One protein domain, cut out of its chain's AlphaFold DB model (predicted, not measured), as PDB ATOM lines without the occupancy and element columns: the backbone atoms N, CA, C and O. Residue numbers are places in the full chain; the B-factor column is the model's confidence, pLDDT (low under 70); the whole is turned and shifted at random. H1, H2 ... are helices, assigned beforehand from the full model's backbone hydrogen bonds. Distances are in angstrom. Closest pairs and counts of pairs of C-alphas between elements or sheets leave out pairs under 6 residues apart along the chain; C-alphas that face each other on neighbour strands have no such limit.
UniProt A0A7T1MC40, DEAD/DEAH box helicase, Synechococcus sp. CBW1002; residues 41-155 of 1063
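What this domain is: This is residues 41 to 155 of the 1063 residues of the protein "DEAD/DEAH box helicase" of Synechococcus sp. CBW1002 (UniProt A0A7T1MC40). Three helices, H1, H3 and H4, run side by side in a loose up-and-down bundle, and H5 crosses at one end of it, against the last residues of H1 and the first residues of H3. H6 lies beyond H5 at that end, and from there H7 folds back past H5 until residues 147 to 152 reach H3 and H4; the single turn H2 sits at the corner between H1 and H3. The printed part has 115 residues with seven named helices, H1 to H7 in chain order, and no named strand: its class is all helix. It is compact, with a radius of gyration of the C-alphas of 14.2 A, yet elongated, spanning 43 by 27 by 20 A.

How they stand to each other: H1, residues 41 to 60, and H3, residues 68 to 90, are close but not clearly touching, 7.9 A between the closest C-alphas, Leu 53 and Lys 78; they run opposite ways at a shallow tilt of 23 degrees. H4, residues 94 to 106, touches H1, the same way at a shallow tilt of 24 degrees, with C-alphas 52 and 102 closest at 6.9 A. H3 and H4 form a helical hairpin, touching with residues 85 to 88 and 94 to 97 alone; the closest C-alphas, 88 and 94, are 4.7 A apart. H2, residues 62 to 65, touches H3 only at the corner, with C-alphas 65 and 71 closest at 4.8 A. H5, residues 112 to 120, touches H1, with C-alphas 60 and 114 closest at 4.4 A, and H3, with C-alphas 73 and 117 closest at 6.1 A. H6, residues 125 to 131, touches H5, with C-alphas 115 and 128 closest at 6.4 A. H7, residues 138 to 152, is about perpendicular to H5 at 87 degrees and touches it, with C-alphas 112 and 144 closest at 5.2 A. H7 also touches H6, with C-alphas 125 and 138 closest at 5.2 A, H3, with C-alphas 81 and 152 closest at 4.9 A, and H4, with C-alphas 101 and 151 closest at 6.1 A. H1 and H7 are apart. Every O i to N i+4 pair is within hydrogen-bond range in H1, H3, H4, H5 and H6, and 10 of 11 are in H7; H2 is too short for such a pair.

Where its parts are: H1 begins at C-alpha 41, (231.468, 467.821, 492.712), and is 28.9 A long. H3 is 33.5 A, H4 18.2 A and H7 21.0 A, ending at C-alpha 152, (225.587, 489.176, 490.206).

The domain as a whole: The C-alphas of Ser 41 and Asp 130, the two farthest apart, are 43.3 A apart. The printed part has no cut and no long link. Mean pLDDT of the printed part is 81.0; residues 41 to 44, 107, 109 to 110 and 139 are under 70.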
ATOM      1  N   SER A  41     230.942 466.506 493.145       61.12
ATOM      2  CA  SER A  41     231.468 467.821 492.712       61.12
ATOM      3  C   SER A  41     230.449 468.940 492.937       61.12
ATOM      4  O   SER A  41     230.828 470.042 493.328       61.12
ATOM      5  N   LEU A  42     229.164 468.647 492.730       69.25
ATOM      6  CA  LEU A  42     228.074 469.614 492.832       69.25
ATOM      7  C   LEU A  42     227.792 470.020 494.286       69.25
ATOM      8  O   LEU A  42     227.696 471.209 494.583       69.25
ATOM      9  N   ASP A  43     227.742 469.054 495.206       67.44
ATOM     10  CA  ASP A  43     227.576 469.330 496.641       67.44
ATOM     11  C   ASP A  43     228.709 470.208 497.187       67.44
ATOM     12  O   ASP A  43     228.502 471.075 498.043       67.44
ATOM     13  N   THR A  44     229.918 470.024 496.652       69.62
ATOM     14  CA  THR A  44     231.085 470.837 497.003       69.62
ATOM     15  C   THR A  44     230.926 472.281 496.519       69.62
ATOM     16  O   THR A  44     231.192 473.211 497.281       69.62
ATOM     17  N   GLU A  45     230.454 472.490 495.288       75.75
ATOM     18  CA  GLU A  45     230.192 473.820 494.720       75.75
ATOM     19  C   GLU A  45     229.061 474.557 495.450       75.75
ATOM     20  O   GLU A  45     229.210 475.729 495.798       75.75
ATOM     21  N   LEU A  46     227.974 473.856 495.784       76.88
ATOM     22  CA  LEU A  46     226.855 474.406 496.554       76.88
ATOM     23  C   LEU A  46     227.259 474.800 497.977       76.88
ATOM     24  O   LEU A  46     226.821 475.839 498.482       76.88
ATOM     25  N   ARG A  47     228.122 474.009 498.629       73.12
ATOM     26  CA  ARG A  47     228.691 474.366 499.935       73.12
ATOM     27  C   ARG A  47     229.518 475.649 499.841       73.12
ATOM     28  O   ARG A  47     229.316 476.555 500.646       73.12
ATOM     29  N   ILE A  48     230.382 475.754 498.830       72.50
ATOM     30  CA  ILE A  48     231.212 476.944 498.595       72.50
ATOM     31  C   ILE A  48     230.343 478.178 498.314       72.50
ATOM     32  O   ILE A  48     230.635 479.261 498.822       72.50
ATOM     33  N   LEU A  49     229.264 478.034 497.542       79.56
ATOM     34  CA  LEU A  49     228.343 479.133 497.245       79.56
ATOM     35  C   LEU A  49     227.649 479.651 498.513       79.56
ATOM     36  O   LEU A  49     227.573 480.862 498.716       79.56
ATOM     37  N   ARG A  50     227.199 478.750 499.398       77.94
ATOM     38  CA  ARG A  50     226.611 479.127 500.697       77.94
ATOM     39  C   ARG A  50     227.602 479.877 501.582       77.94
ATOM     40  O   ARG A  50     227.241 480.901 502.156       77.94
ATOM     41  N   GLU A  51     228.844 479.406 501.656       72.94
ATOM     42  CA  GLU A  51     229.910 480.101 502.386       72.94
ATOM     43  C   GLU A  51     230.168 481.498 501.801       72.94
ATOM     44  O   GLU A  51     230.266 482.472 502.544       72.94
ATOM     45  N   CYS A  52     230.196 481.629 500.470       77.75
ATOM     46  CA  CYS A  52     230.369 482.917 499.798       77.75
ATOM     47  C   CYS A  52     229.237 483.904 500.118       77.75
ATOM     48  O   CYS A  52     229.520 485.067 500.397       77.75
ATOM     49  N   LEU A  53     227.975 483.458 500.118       83.25
ATOM     50  CA  LEU A  53     226.827 484.307 500.459       83.25
ATOM     51  C   LEU A  53     226.900 484.817 501.906       83.25
ATOM     52  O   LEU A  53     226.691 486.007 502.134       83.25
ATOM     53  N   GLY A  54     227.273 483.954 502.856       76.06
ATOM     54  CA  GLY A  54     227.458 484.354 504.256       76.06
ATOM     55  C   GLY A  54     228.615 485.343 504.451       76.06
ATOM     56  O   GLY A  54     228.516 486.275 505.248       76.06
ATOM     57  N   ILE A  55     229.702 485.203 503.683       76.81
ATOM     58  CA  ILE A  55     230.809 486.171 503.714       76.81
ATOM     59  C   ILE A  55     230.362 487.520 503.137       76.81
ATOM     60  O   ILE A  55     230.674 488.557 503.719       76.81
ATOM     61  N   ILE A  56     229.611 487.531 502.031       83.44
ATOM     62  CA  ILE A  56     229.106 488.778 501.434       83.44
ATOM     63  C   ILE A  56     228.163 489.509 502.400       83.44
ATOM     64  O   ILE A  56     228.277 490.723 502.540       83.44
ATOM     65  N   GLU A  57     227.302 488.799 503.131       84.44
ATOM     66  CA  GLU A  57     226.471 489.391 504.193       84.44
ATOM     67  C   GLU A  57     227.305 490.109 505.254       84.44
ATOM     68  O   GLU A  57     227.003 491.244 505.636       84.44
ATOM     69  N   SER A  58     228.404 489.482 505.679       78.62
ATOM     70  CA  SER A  58     229.341 490.096 506.617       78.62
ATOM     71  C   SER A  58     230.065 491.315 506.026       78.62
ATOM     72  O   SER A  58     230.387 492.230 506.783       78.62
ATOM     73  N   LEU A  59     230.327 491.340 504.713       80.31
ATOM     74  CA  LEU A  59     230.962 492.469 504.016       80.31
ATOM     75  C   LEU A  59     230.002 493.650 503.803       80.31
ATOM     76  O   LEU A  59     230.421 494.805 503.876       80.31
ATOM     77  N   ILE A  60     228.715 493.380 503.559       85.19
ATOM     78  CA  ILE A  60     227.671 494.414 503.462       85.19
ATOM     79  C   ILE A  60     227.465 495.084 504.827       85.19
ATOM     80  O   ILE A  60     227.355 496.310 504.913       85.19
ATOM     81  N   GLY A  61     227.482 494.276 505.888       80.12
ATOM     82  CA  GLY A  61     227.436 494.713 507.274       80.12
ATOM     83  C   GLY A  61     226.020 494.682 507.869       80.12
ATOM     84  O   GLY A  61     225.057 495.107 507.225       80.12
ATOM     85  N   PRO A  62     225.869 494.237 509.132       75.12
ATOM     86  CA  PRO A  62     224.562 494.051 509.769       75.12
ATOM     87  C   PRO A  62     223.805 495.367 509.988       75.12
ATOM     88  O   PRO A  62     222.582 495.385 509.951       75.12
ATOM     89  N   SER A  63     224.511 496.489 510.162       77.38
ATOM     90  CA  SER A  63     223.875 497.807 510.277       77.38
ATOM     91  C   SER A  63     223.166 498.235 508.993       77.38
ATOM     92  O   SER A  63     222.131 498.887 509.073       77.38
ATOM     93  N   LEU A  64     223.697 497.856 507.825       79.69
ATOM     94  CA  LEU A  64     223.082 498.163 506.538       79.69
ATOM     95  C   LEU A  64     221.927 497.205 506.237       79.69
ATOM     96  O   LEU A  64     220.889 497.646 505.770       79.69
ATOM     97  N   LEU A  65     222.076 495.916 506.555       81.19
ATOM     98  CA  LEU A  65     221.028 494.908 506.342       81.19
ATOM     99  C   LEU A  65     219.853 495.005 507.330       81.19
ATOM    100  O   LEU A  65     218.804 494.421 507.080       81.19
ATOM    101  N   ASN A  66     219.988 495.755 508.427       77.81
ATOM    102  CA  ASN A  66     218.860 496.072 509.309       77.81
ATOM    103  C   ASN A  66     217.889 497.093 508.690       77.81
ATOM    104  O   ASN A  66     216.743 497.186 509.130       77.81
ATOM    105  N   ASP A  67     218.327 497.855 507.684       81.94
ATOM    106  CA  ASP A  67     217.444 498.731 506.925       81.94
ATOM    107  C   ASP A  67     216.607 497.911 505.933       81.94
ATOM    108  O   ASP A  67     217.134 497.133 505.135       81.94
ATOM    109  N   HIS A  68     215.284 498.094 505.971       76.62
ATOM    110  CA  HIS A  68     214.343 497.298 505.181       76.62
ATOM    111  C   HIS A  68     214.625 497.368 503.670       76.62
ATOM    112  O   HIS A  68     214.507 496.356 502.976       76.62
ATOM    113  N   LEU A  69     214.999 498.539 503.140       78.25
ATOM    114  CA  LEU A  69     215.255 498.719 501.708       78.25
ATOM    115  C   LEU A  69     216.553 498.037 501.284       78.25
ATOM    116  O   LEU A  69     216.580 497.339 500.271       78.25
ATOM    117  N   HIS A  70     217.612 498.186 502.076       86.19
ATOM    118  CA  HIS A  70     218.895 497.537 501.809       86.19
ATOM    119  C   HIS A  70     218.806 496.012 501.957       86.19
ATOM    120  O   HIS A  70     219.416 495.290 501.168       86.19
ATOM    121  N   ASN A  71     218.002 495.512 502.900       84.44
ATOM    122  CA  ASN A  71     217.726 494.084 503.027       84.44
ATOM    123  C   ASN A  71     216.976 493.539 501.804       84.44
ATOM    124  O   ASN A  71     217.366 492.524 501.235       84.44
ATOM    125  N   LEU A  72     215.938 494.246 501.345       81.12
ATOM    126  CA  LEU A  72     215.191 493.863 500.146       81.12
ATOM    127  C   LEU A  72     216.097 493.843 498.903       81.12
ATOM    128  O   LEU A  72     216.049 492.902 498.112       81.12
ATOM    129  N   ALA A  73     216.965 494.845 498.763       85.44
ATOM    130  CA  ALA A  73     217.952 494.909 497.690       85.44
ATOM    131  C   ALA A  73     218.944 493.737 497.733       85.44
ATOM    132  O   ALA A  73     219.343 493.210 496.690       85.44
ATOM    133  N   TRP A  74     219.333 493.302 498.932       91.31
ATOM    134  CA  TRP A  74     220.201 492.147 499.105       91.31
ATOM    135  C   TRP A  74     219.493 490.830 498.772       91.31
ATOM    136  O   TRP A  74     220.045 490.028 498.021       91.31
ATOM    137  N   GLU A  75     218.257 490.628 499.225       84.50
ATOM    138  CA  GLU A  75     217.466 489.434 498.896       84.50
ATOM    139  C   GLU A  75     217.209 489.295 497.385       84.50
ATOM    140  O   GLU A  75     217.318 488.199 496.829       84.50
ATOM    141  N   GLU A  76     216.946 490.398 496.680       83.31
ATOM    142  CA  GLU A  76     216.856 490.385 495.212       83.31
ATOM    143  C   GLU A  76     218.211 490.074 494.555       83.31
ATOM    144  O   GLU A  76     218.292 489.280 493.615       83.31
ATOM    145  N   SER A  77     219.306 490.628 495.084       88.75
ATOM    146  CA  SER A  77     220.661 490.329 494.598       88.75
ATOM    147  C   SER A  77     221.026 488.848 494.774       88.75
ATOM    148  O   SER A  77     221.638 488.260 493.880       88.75
ATOM    149  N   LYS A  78     220.606 488.209 495.878       87.69
ATOM    150  CA  LYS A  78     220.774 486.760 496.094       87.69
ATOM    151  C   LYS A  78     220.055 485.939 495.032       87.69
ATOM    152  O   LYS A  78     220.637 484.990 494.512       87.69
ATOM    153  N   ARG A  79     218.813 486.296 494.684       83.56
ATOM    154  CA  ARG A  79     218.059 485.587 493.636       83.56
ATOM    155  C   ARG A  79     218.773 485.654 492.291       83.56
ATOM    156  O   ARG A  79     218.882 484.635 491.618       83.56
ATOM    157  N   HIS A  80     219.320 486.815 491.939       86.12
ATOM    158  CA  HIS A  80     220.111 486.973 490.718       86.12
ATOM    159  C   HIS A  80     221.408 486.150 490.737       86.12
ATOM    160  O   HIS A  80     221.710 485.483 489.749       86.12
ATOM    161  N   LEU A  81     222.122 486.103 491.866       86.19
ATOM    162  CA  LEU A  81     223.305 485.247 492.028       86.19
ATOM    163  C   LEU A  81     222.976 483.755 491.866       86.19
ATOM    164  O   LEU A  81     223.719 483.033 491.204       86.19
ATOM    165  N   LEU A  82     221.867 483.291 492.448       82.38
ATOM    166  CA  LEU A  82     221.427 481.896 492.343       82.38
ATOM    167  C   LEU A  82     220.980 481.545 490.919       82.38
ATOM    168  O   LEU A  82     221.353 480.492 490.407       82.38
ATOM    169  N   ALA A  83     220.246 482.444 490.259       80.38
ATOM    170  CA  ALA A  83     219.857 482.280 488.862       80.38
ATOM    171  C   ALA A  83     221.084 482.230 487.939       80.38
ATOM    172  O   ALA A  83     221.158 481.382 487.051       80.38
ATOM    173  N   ARG A  84     222.083 483.089 488.186       82.12
ATOM    174  CA  ARG A  84     223.336 483.080 487.428       82.12
ATOM    175  C   ARG A  84     224.119 481.789 487.646       82.12
ATOM    176  O   ARG A  84     224.608 481.219 486.681       82.12
ATOM    177  N   TYR A  85     224.201 481.299 488.880       84.06
ATOM    178  CA  TYR A  85     224.827 480.011 489.170       84.06
ATOM    179  C   TYR A  85     224.131 478.850 488.444       84.06
ATOM    180  O   TYR A  85     224.811 478.019 487.850       84.06
ATOM    181  N   ALA A  86     222.794 478.811 488.443       75.81
ATOM    182  CA  ALA A  86     222.031 477.782 487.736       75.81
ATOM    183  C   ALA A  86     222.299 477.800 486.220       75.81
ATOM    184  O   ALA A  86     222.467 476.743 485.615       75.81
ATOM    185  N   GLN A  87     222.413 478.993 485.625       77.56
ATOM    186  CA  GLN A  87     222.795 479.158 484.220       77.56
ATOM    187  C   GLN A  87     224.207 478.611 483.945       77.56
ATOM    188  O   GLN A  87     224.386 477.758 483.083       77.56
ATOM    189  N   GLU A  88     225.203 479.046 484.718       80.12
ATOM    190  CA  GLU A  88     226.608 478.638 484.544       80.12
ATOM    191  C   GLU A  88     226.825 477.140 484.837       80.12
ATOM    192  O   GLU A  88     227.763 476.527 484.327       80.12
ATOM    193  N   LEU A  89     225.968 476.532 485.663       78.94
ATOM    194  CA  LEU A  89     225.942 475.087 485.879       78.94
ATOM    195  C   LEU A  89     225.442 474.342 484.633       78.94
ATOM    196  O   LEU A  89     226.043 473.337 484.260       78.94
ATOM    197  N   GLY A  90     224.395 474.852 483.976       71.38
ATOM    198  CA  GLY A  90     223.901 474.320 482.701       71.38
ATOM    199  C   GLY A  90     224.929 474.423 481.570       71.38
ATOM    200  O   GLY A  90     225.049 473.500 480.767       71.38
ATOM    201  N   ASP A  91     225.726 475.493 481.568       75.38
ATOM    202  CA  ASP A  91     226.763 475.760 480.560       75.38
ATOM    203  C   ASP A  91     228.115 475.068 480.862       75.38
ATOM    204  O   ASP A  91     229.058 475.145 480.071       75.38
ATOM    205  N   GLY A  92     228.244 474.376 482.003       75.94
ATOM    206  CA  GLY A  92     229.474 473.683 482.416       75.94
ATOM    207  C   GLY A  92     230.609 474.604 482.899       75.94
ATOM    208  O   GLY A  92     231.752 474.163 483.047       75.94
ATOM    209  N   THR A  93     230.320 475.878 483.167       81.62
ATOM    210  CA  THR A  93     231.276 476.933 483.548       81.62
ATOM    211  C   THR A  93     231.203 477.337 485.027       81.62
ATOM    212  O   THR A  93     231.995 478.178 485.473       81.62
ATOM    213  N   SER A  94     230.335 476.699 485.822       80.19
ATOM    214  CA  SER A  94     230.083 476.987 487.247       80.19
ATOM    215  C   SER A  94     231.352 477.164 488.090       80.19
ATOM    216  O   SER A  94     231.468 478.134 488.840       80.19
ATOM    217  N   LYS A  95     232.365 476.301 487.921       76.44
ATOM    218  CA  LYS A  95     233.653 476.390 488.639       76.44
ATOM    219  C   LYS A  95     234.413 477.684 488.341       76.44
ATOM    220  O   LYS A  95     234.994 478.294 489.240       76.44
ATOM    221  N   SER A  96     234.421 478.121 487.081       80.50
ATOM    222  CA  SER A  96     235.077 479.367 486.659       80.50
ATOM    223  C   SER A  96     234.360 480.592 487.231       80.50
ATOM    224  O   SER A  96     234.998 481.544 487.706       80.50
ATOM    225  N   TRP A  97     233.028 480.540 487.257       87.50
ATOM    226  CA  TRP A  97     232.197 481.585 487.839       87.50
ATOM    227  C   TRP A  97     232.346 481.657 489.367       87.50
ATOM    228  O   TRP A  97     232.630 482.737 489.889       87.50
ATOM    229  N   ILE A  98     232.313 480.524 490.084       80.38
ATOM    230  CA  ILE A  98     232.575 480.459 491.536       80.38
ATOM    231  C   ILE A  98     233.953 481.047 491.866       80.38
ATOM    232  O   ILE A  98     234.083 481.861 492.782       80.38
ATOM    233  N   ASN A  99     234.985 480.724 491.081       77.62
ATOM    234  CA  ASN A  99     236.315 481.315 491.252       77.62
ATOM    235  C   ASN A  99     236.317 482.839 491.041       77.62
ATOM    236  O   ASN A  99     237.146 483.552 491.612       77.62
ATOM    237  N   SER A 100     235.438 483.362 490.189       81.38
ATOM    238  CA  SER A 100     235.272 484.803 489.961       81.38
ATOM    239  C   SER A 100     234.521 485.478 491.115       81.38
ATOM    240  O   SER A 100     234.961 486.530 491.582       81.38
ATOM    241  N   LEU A 101     233.485 484.831 491.657       82.75
ATOM    242  CA  LEU A 101     232.775 485.249 492.871       82.75
ATOM    243  C   LEU A 101     233.721 485.316 494.081       82.75
ATOM    244  O   LEU A 101     233.823 486.352 494.737       82.75
ATOM    245  N   GLN A 102     234.508 484.264 494.318       77.56
ATOM    246  CA  GLN A 102     235.511 484.236 495.389       77.56
ATOM    247  C   GLN A 102     236.599 485.306 495.207       77.56
ATOM    248  O   GLN A 102     237.060 485.899 496.184       77.56
ATOM    249  N   ARG A 103     237.012 485.591 493.963       78.62
ATOM    250  CA  ARG A 103     237.944 486.691 493.662       78.62
ATOM    251  C   ARG A 103     237.333 488.061 493.941       78.62
ATOM    252  O   ARG A 103     238.061 488.937 494.401       78.62
ATOM    253  N   SER A 104     236.037 488.247 493.683       82.12
ATOM    254  CA  SER A 104     235.312 489.475 494.028       82.12
ATOM    255  C   SER A 104     235.299 489.698 495.541       82.12
ATOM    256  O   SER A 104     235.717 490.755 496.001       82.12
ATOM    257  N   ILE A 105     234.961 488.660 496.313       79.12
ATOM    258  CA  ILE A 105     234.972 488.674 497.785       79.12
ATOM    259  C   ILE A 105     236.366 489.014 498.334       79.12
ATOM    260  O   ILE A 105     236.513 489.913 499.156       79.12
ATOM    261  N   LYS A 106     237.422 488.356 497.834       72.88
ATOM    262  CA  LYS A 106     238.810 488.621 498.267       72.88
ATOM    263  C   LYS A 106     239.298 490.035 497.935       72.88
ATOM    264  O   LYS A 106     240.218 490.524 498.581       72.88
ATOM    265  N   ARG A 107     238.734 490.670 496.904       69.12
ATOM    266  CA  ARG A 107     239.107 492.015 496.437       69.12
ATOM    267  C   ARG A 107     238.212 493.117 497.013       69.12
ATOM    268  O   ARG A 107     238.363 494.265 496.596       69.12
ATOM    269  N   ASP A 108     237.325 492.804 497.958       70.25
ATOM    270  CA  ASP A 108     236.351 493.752 498.517       70.25
ATOM    271  C   ASP A 108     236.917 494.708 499.585       70.25
ATOM    272  O   ASP A 108     236.170 495.320 500.343       70.25
ATOM    273  N   ALA A 109     238.239 494.903 499.632       60.66
ATOM    274  CA  ALA A 109     238.872 495.888 500.515       60.66
ATOM    275  C   ALA A 109     238.310 497.316 500.318       60.66
ATOM    276  O   ALA A 109     238.308 498.120 501.246       60.66
ATOM    277  N   ASP A 110     237.766 497.591 499.129       62.59
ATOM    278  CA  ASP A 110     237.168 498.866 498.724       62.59
ATOM    279  C   ASP A 110     235.639 498.949 498.972       62.59
ATOM    280  O   ASP A 110     234.990 499.866 498.468       62.59
ATOM    281  N   ARG A 111     235.035 497.997 499.706       80.62
ATOM    282  CA  ARG A 111     233.591 497.968 500.035       80.62
ATOM    283  C   ARG A 111     232.669 498.019 498.801       80.62
ATOM    284  O   ARG A 111     231.659 498.728 498.782       80.62
ATOM    285  N   GLY A 112     233.000 497.263 497.758       82.50
ATOM    286  CA  GLY A 112     232.238 497.187 496.513       82.50
ATOM    287  C   GLY A 112     230.840 496.590 496.698       82.50
ATOM    288  O   GLY A 112     229.885 497.125 496.135       82.50
ATOM    289  N   TRP A 113     230.686 495.540 497.512       88.81
ATOM    290  CA  TRP A 113     229.376 494.903 497.738       88.81
ATOM    291  C   TRP A 113     228.398 495.805 498.502       88.81
ATOM    292  O   TRP A 113     227.256 495.968 498.076       88.81
ATOM    293  N   SER A 114     228.836 496.474 499.573       88.62
ATOM    294  CA  SER A 114     227.975 497.437 500.284       88.62
ATOM    295  C   SER A 114     227.646 498.666 499.424       88.62
ATOM    296  O   SER A 114     226.518 499.157 499.455       88.62
ATOM    297  N   SER A 115     228.593 499.124 498.595       90.00
ATOM    298  CA  SER A 115     228.376 500.200 497.619       90.00
ATOM    299  C   SER A 115     227.333 499.815 496.565       90.00
ATOM    300  O   SER A 115     226.503 500.642 496.188       90.00
ATOM    301  N   TYR A 116     227.337 498.554 496.120       92.44
ATOM    302  CA  TYR A 116     226.361 498.013 495.173       92.44
ATOM    303  C   TYR A 116     224.939 498.030 495.732       92.44
ATOM    304  O   TYR A 116     224.029 498.517 495.063       92.44
ATOM    305  N   ILE A 117     224.758 497.602 496.983       92.06
ATOM    306  CA  ILE A 117     223.451 497.646 497.652       92.06
ATOM    307  C   ILE A 117     222.976 499.088 497.851       92.06
ATOM    308  O   ILE A 117     221.832 499.404 497.534       92.06
ATOM    309  N   ARG A 118     223.858 500.005 498.271       90.56
ATOM    310  CA  ARG A 118     223.518 501.437 498.387       90.56
ATOM    311  C   ARG A 118     223.079 502.036 497.051       90.56
ATOM    312  O   ARG A 118     222.117 502.803 497.012       90.56
ATOM    313  N   ARG A 119     223.755 501.679 495.951       91.88
ATOM    314  CA  ARG A 119     223.377 502.128 494.603       91.88
ATOM    315  C   ARG A 119     222.018 501.569 494.188       91.88
ATOM    316  O   ARG A 119     221.203 502.326 493.674       91.88
ATOM    317  N   ALA A 120     221.750 500.292 494.463       88.38
ATOM    318  CA  ALA A 120     220.445 499.685 494.212       88.38
ATOM    319  C   ALA A 120     219.315 500.350 495.020       88.38
ATOM    320  O   ALA A 120     218.189 500.447 494.544       88.38
ATOM    321  N   CYS A 121     219.608 500.908 496.193       86.38
ATOM    322  CA  CYS A 121     218.651 501.699 496.973       86.38
ATOM    323  C   CYS A 121     218.529 503.174 496.530       86.38
ATOM    324  O   CYS A 121     217.810 503.937 497.170       86.38
ATOM    325  N   GLY A 122     219.202 503.595 495.450       83.50
ATOM    326  CA  GLY A 122     219.063 504.936 494.867       83.50
ATOM    327  C   GLY A 122     220.156 505.946 495.238       83.50
ATOM    328  O   GLY A 122     220.056 507.112 494.857       83.50
ATOM    329  N   ALA A 123     221.225 505.543 495.936       85.81
ATOM    330  CA  ALA A 123     222.336 506.451 496.236       85.81
ATOM    331  C   ALA A 123     223.101 506.873 494.961       85.81
ATOM    332  O   ALA A 123     223.279 506.089 494.022       85.81
ATOM    333  N   THR A 124     223.586 508.118 494.913       86.75
ATOM    334  CA  THR A 124     224.375 508.627 493.777       86.75
ATOM    335  C   THR A 124     225.828 508.147 493.846       86.75
ATOM    336  O   THR A 124     226.353 507.878 494.926       86.75
ATOM    337  N   TYR A 125     226.518 508.073 492.699       82.81
ATOM    338  CA  TYR A 125     227.944 507.703 492.665       82.81
ATOM    339  C   TYR A 125     228.815 508.623 493.530       82.81
ATOM    340  O   TYR A 125     229.763 508.154 494.151       82.81
ATOM    341  N   GLN A 126     228.476 509.915 493.582       78.69
ATOM    342  CA  GLN A 126     229.173 510.902 494.403       78.69
ATOM    343  C   GLN A 126     228.957 510.626 495.897       78.69
ATOM    344  O   GLN A 126     229.927 510.474 496.628       78.69
ATOM    345  N   ALA A 127     227.703 510.436 496.326       86.75
ATOM    346  CA  ALA A 127     227.380 510.159 497.727       86.75
ATOM    347  C   ALA A 127     228.029 508.864 498.241       86.75
ATOM    348  O   ALA A 127     228.470 508.801 499.385       86.75
ATOM    349  N   ILE A 128     228.113 507.831 497.395       88.38
ATOM    350  CA  ILE A 128     228.820 506.589 497.727       88.38
ATOM    351  C   ILE A 128     230.330 506.848 497.839       88.38
ATOM    352  O   ILE A 128     230.953 506.379 498.786       88.38
ATOM    353  N   GLY A 129     230.912 507.604 496.902       84.06
ATOM    354  CA  GLY A 129     232.342 507.926 496.892       84.06
ATOM    355  C   GLY A 129     232.795 508.712 498.119       84.06
ATOM    356  O   GLY A 129     233.838 508.397 498.690       84.06
ATOM    357  N   ASP A 130     231.971 509.660 498.565       85.12
ATOM    358  CA  ASP A 130     232.230 510.508 499.733       85.12
ATOM    359  C   ASP A 130     232.101 509.746 501.069       85.12
ATOM    360  O   ASP A 130     232.735 510.109 502.057       85.12
ATOM    361  N   GLN A 131     231.300 508.670 501.114       82.88
ATOM    362  CA  GLN A 131     231.091 507.831 502.308       82.88
ATOM    363  C   GLN A 131     232.163 506.744 502.504       82.88
ATOM    364  O   GLN A 131     232.211 506.101 503.561       82.88
ATOM    365  N   LEU A 132     233.001 506.492 501.497       82.38
ATOM    366  CA  LEU A 132     234.109 505.545 501.590       82.38
ATOM    367  C   LEU A 132     235.305 506.188 502.310       82.38
ATOM    368  O   LEU A 132     235.490 507.400 502.280       82.38
ATOM    369  N   ALA A 133     236.106 505.377 503.005       76.44
ATOM    370  CA  ALA A 133     237.261 505.842 503.774       76.44
ATOM    371  C   ALA A 133     238.521 505.067 503.336       76.44
ATOM    372  O   ALA A 133     238.632 503.888 503.685       76.44
ATOM    373  N   PRO A 134     239.459 505.696 502.596       79.94
ATOM    374  CA  PRO A 134     239.432 507.094 502.140       79.94
ATOM    375  C   PRO A 134     238.346 507.366 501.075       79.94
ATOM    376  O   PRO A 134     237.949 506.428 500.380       79.94
ATOM    377  N   PRO A 135     237.883 508.626 500.923       83.75
ATOM    378  CA  PRO A 135     236.937 508.998 499.874       83.75
ATOM    379  C   PRO A 135     237.503 508.705 498.489       83.75
ATOM    380  O   PRO A 135     238.699 508.880 498.239       83.75
ATOM    381  N   VAL A 136     236.643 508.271 497.573       82.56
ATOM    382  CA  VAL A 136     237.041 507.889 496.213       82.56
ATOM    383  C   VAL A 136     236.210 508.622 495.167       82.56
ATOM    384  O   VAL A 136     235.060 508.986 495.391       82.56
ATOM    385  N   THR A 137     236.789 508.834 493.987       81.19
ATOM    386  CA  THR A 137     236.120 509.555 492.897       81.19
ATOM    387  C   THR A 137     234.909 508.789 492.356       81.19
ATOM    388  O   THR A 137     234.874 507.556 492.373       81.19
ATOM    389  N   ARG A 138     233.945 509.512 491.763       74.88
ATOM    390  CA  ARG A 138     232.765 508.923 491.096       74.88
ATOM    391  C   ARG A 138     233.115 507.801 490.107       74.88
ATOM    392  O   ARG A 138     232.411 506.799 490.024       74.88
ATOM    393  N   GLU A 139     234.227 507.948 489.383       69.75
ATOM    394  CA  GLU A 139     234.673 506.965 488.392       69.75
ATOM    395  C   GLU A 139     235.208 505.698 489.064       69.75
ATOM    396  O   GLU A 139     234.944 504.585 488.606       69.75
ATOM    397  N   ARG A 140     235.883 505.839 490.211       80.12
ATOM    398  CA  ARG A 140     236.322 504.694 491.008       80.12
ATOM    399  C   ARG A 140     235.133 503.916 491.576       80.12
ATOM    400  O   ARG A 140     235.151 502.686 491.535       80.12
ATOM    401  N   VAL A 141     234.084 504.608 492.025       82.38
ATOM    402  CA  VAL A 141     232.819 503.983 492.453       82.38
ATOM    403  C   VAL A 141     232.165 503.230 491.294       82.38
ATOM    404  O   VAL A 141     231.785 502.073 491.453       82.38
ATOM    405  N   ARG A 142     232.103 503.820 490.094       81.44
ATOM    406  CA  ARG A 142     231.566 503.146 488.897       81.44
ATOM    407  C   ARG A 142     232.315 501.847 488.578       81.44
ATOM    408  O   ARG A 142     231.694 500.814 488.337       81.44
ATOM    409  N   GLN A 143     233.647 501.866 488.643       82.81
ATOM    410  CA  GLN A 143     234.482 500.674 488.445       82.81
ATOM    411  C   GLN A 143     234.263 499.599 489.524       82.81
ATOM    412  O   GLN A 143     234.309 498.406 489.222       82.81
ATOM    413  N   LEU A 144     234.044 499.993 490.783       83.19
ATOM    414  CA  LEU A 144     233.701 499.075 491.878       83.19
ATOM    415  C   LEU A 144     232.366 498.373 491.617       83.19
ATOM    416  O   LEU A 144     232.292 497.146 491.679       83.19
ATOM    417  N   LEU A 145     231.347 499.148 491.258       88.81
ATOM    418  CA  LEU A 145     229.995 498.660 491.011       88.81
ATOM    419  C   LEU A 145     229.924 497.731 489.800       88.81
ATOM    420  O   LEU A 145     229.312 496.672 489.894       88.81
ATOM    421  N   ASN A 146     230.613 498.066 488.705       83.81
ATOM    422  CA  ASN A 146     230.670 497.212 487.517       83.81
ATOM    423  C   ASN A 146     231.287 495.839 487.818       83.81
ATOM    424  O   ASN A 146     230.823 494.830 487.296       83.81
ATOM    425  N   ARG A 147     232.299 495.769 488.694       85.25
ATOM    426  CA  ARG A 147     232.896 494.486 489.098       85.25
ATOM    427  C   ARG A 147     231.906 493.594 489.841       85.25
ATOM    428  O   ARG A 147     231.874 492.396 489.584       85.25
ATOM    429  N   VAL A 148     231.114 494.168 490.744       88.25
ATOM    430  CA  VAL A 148     230.095 493.426 491.500       88.25
ATOM    431  C   VAL A 148     228.915 493.047 490.599       88.25
ATOM    432  O   VAL A 148     228.484 491.897 490.611       88.25
ATOM    433  N   ALA A 149     228.468 493.965 489.737       88.81
ATOM    434  CA  ALA A 149     227.397 493.738 488.766       88.81
ATOM    435  C   ALA A 149     227.700 492.576 487.807       88.81
ATOM    436  O   ALA A 149     226.823 491.762 487.539       88.81
ATOM    437  N   LEU A 150     228.949 492.447 487.339       85.56
ATOM    438  CA  LEU A 150     229.385 491.336 486.480       85.56
ATOM    439  C   LEU A 150     229.268 489.966 487.160       85.56
ATOM    440  O   LEU A 150     229.067 488.962 486.485       85.56
ATOM    441  N   VAL A 151     229.404 489.917 488.486       86.62
ATOM    442  CA  VAL A 151     229.290 488.673 489.255       86.62
ATOM    443  C   VAL A 151     227.827 488.344 489.550       86.62
ATOM    444  O   VAL A 151     227.431 487.191 489.403       86.62
ATOM    445  N   ILE A 152     227.024 489.344 489.929       88.31
ATOM    446  CA  ILE A 152     225.587 489.176 490.206       88.31
ATOM    447  C   ILE A 152     224.792 488.927 488.911       88.31
ATOM    448  O   ILE A 152     223.789 488.221 488.931       88.31
ATOM    449  N   GLY A 153     225.243 489.479 487.781       83.38
ATOM    450  CA  GLY A 153     224.571 489.377 486.484       83.38
ATOM    451  C   GLY A 153     223.477 490.427 486.260       83.38
ATOM    452  O   GLY A 153     222.688 490.293 485.330       83.38
ATOM    453  N   VAL A 154     223.411 491.468 487.095       87.12
ATOM    454  CA  VAL A 154     222.464 492.582 486.946       87.12
ATOM    455  C   VAL A 154     223.128 493.895 487.353       87.12
ATOM    456  O   VAL A 154     223.989 493.922 488.231       87.12
ATOM    457  N   ALA A 155     222.763 494.991 486.685       87.62
ATOM    458  CA  ALA A 155     223.213 496.326 487.057       87.62
ATOM    459  C   ALA A 155     222.420 496.843 488.275       87.62
ATOM    460  O   ALA A 155     221.221 496.567 488.390       87.62
TER     461      ALA A 155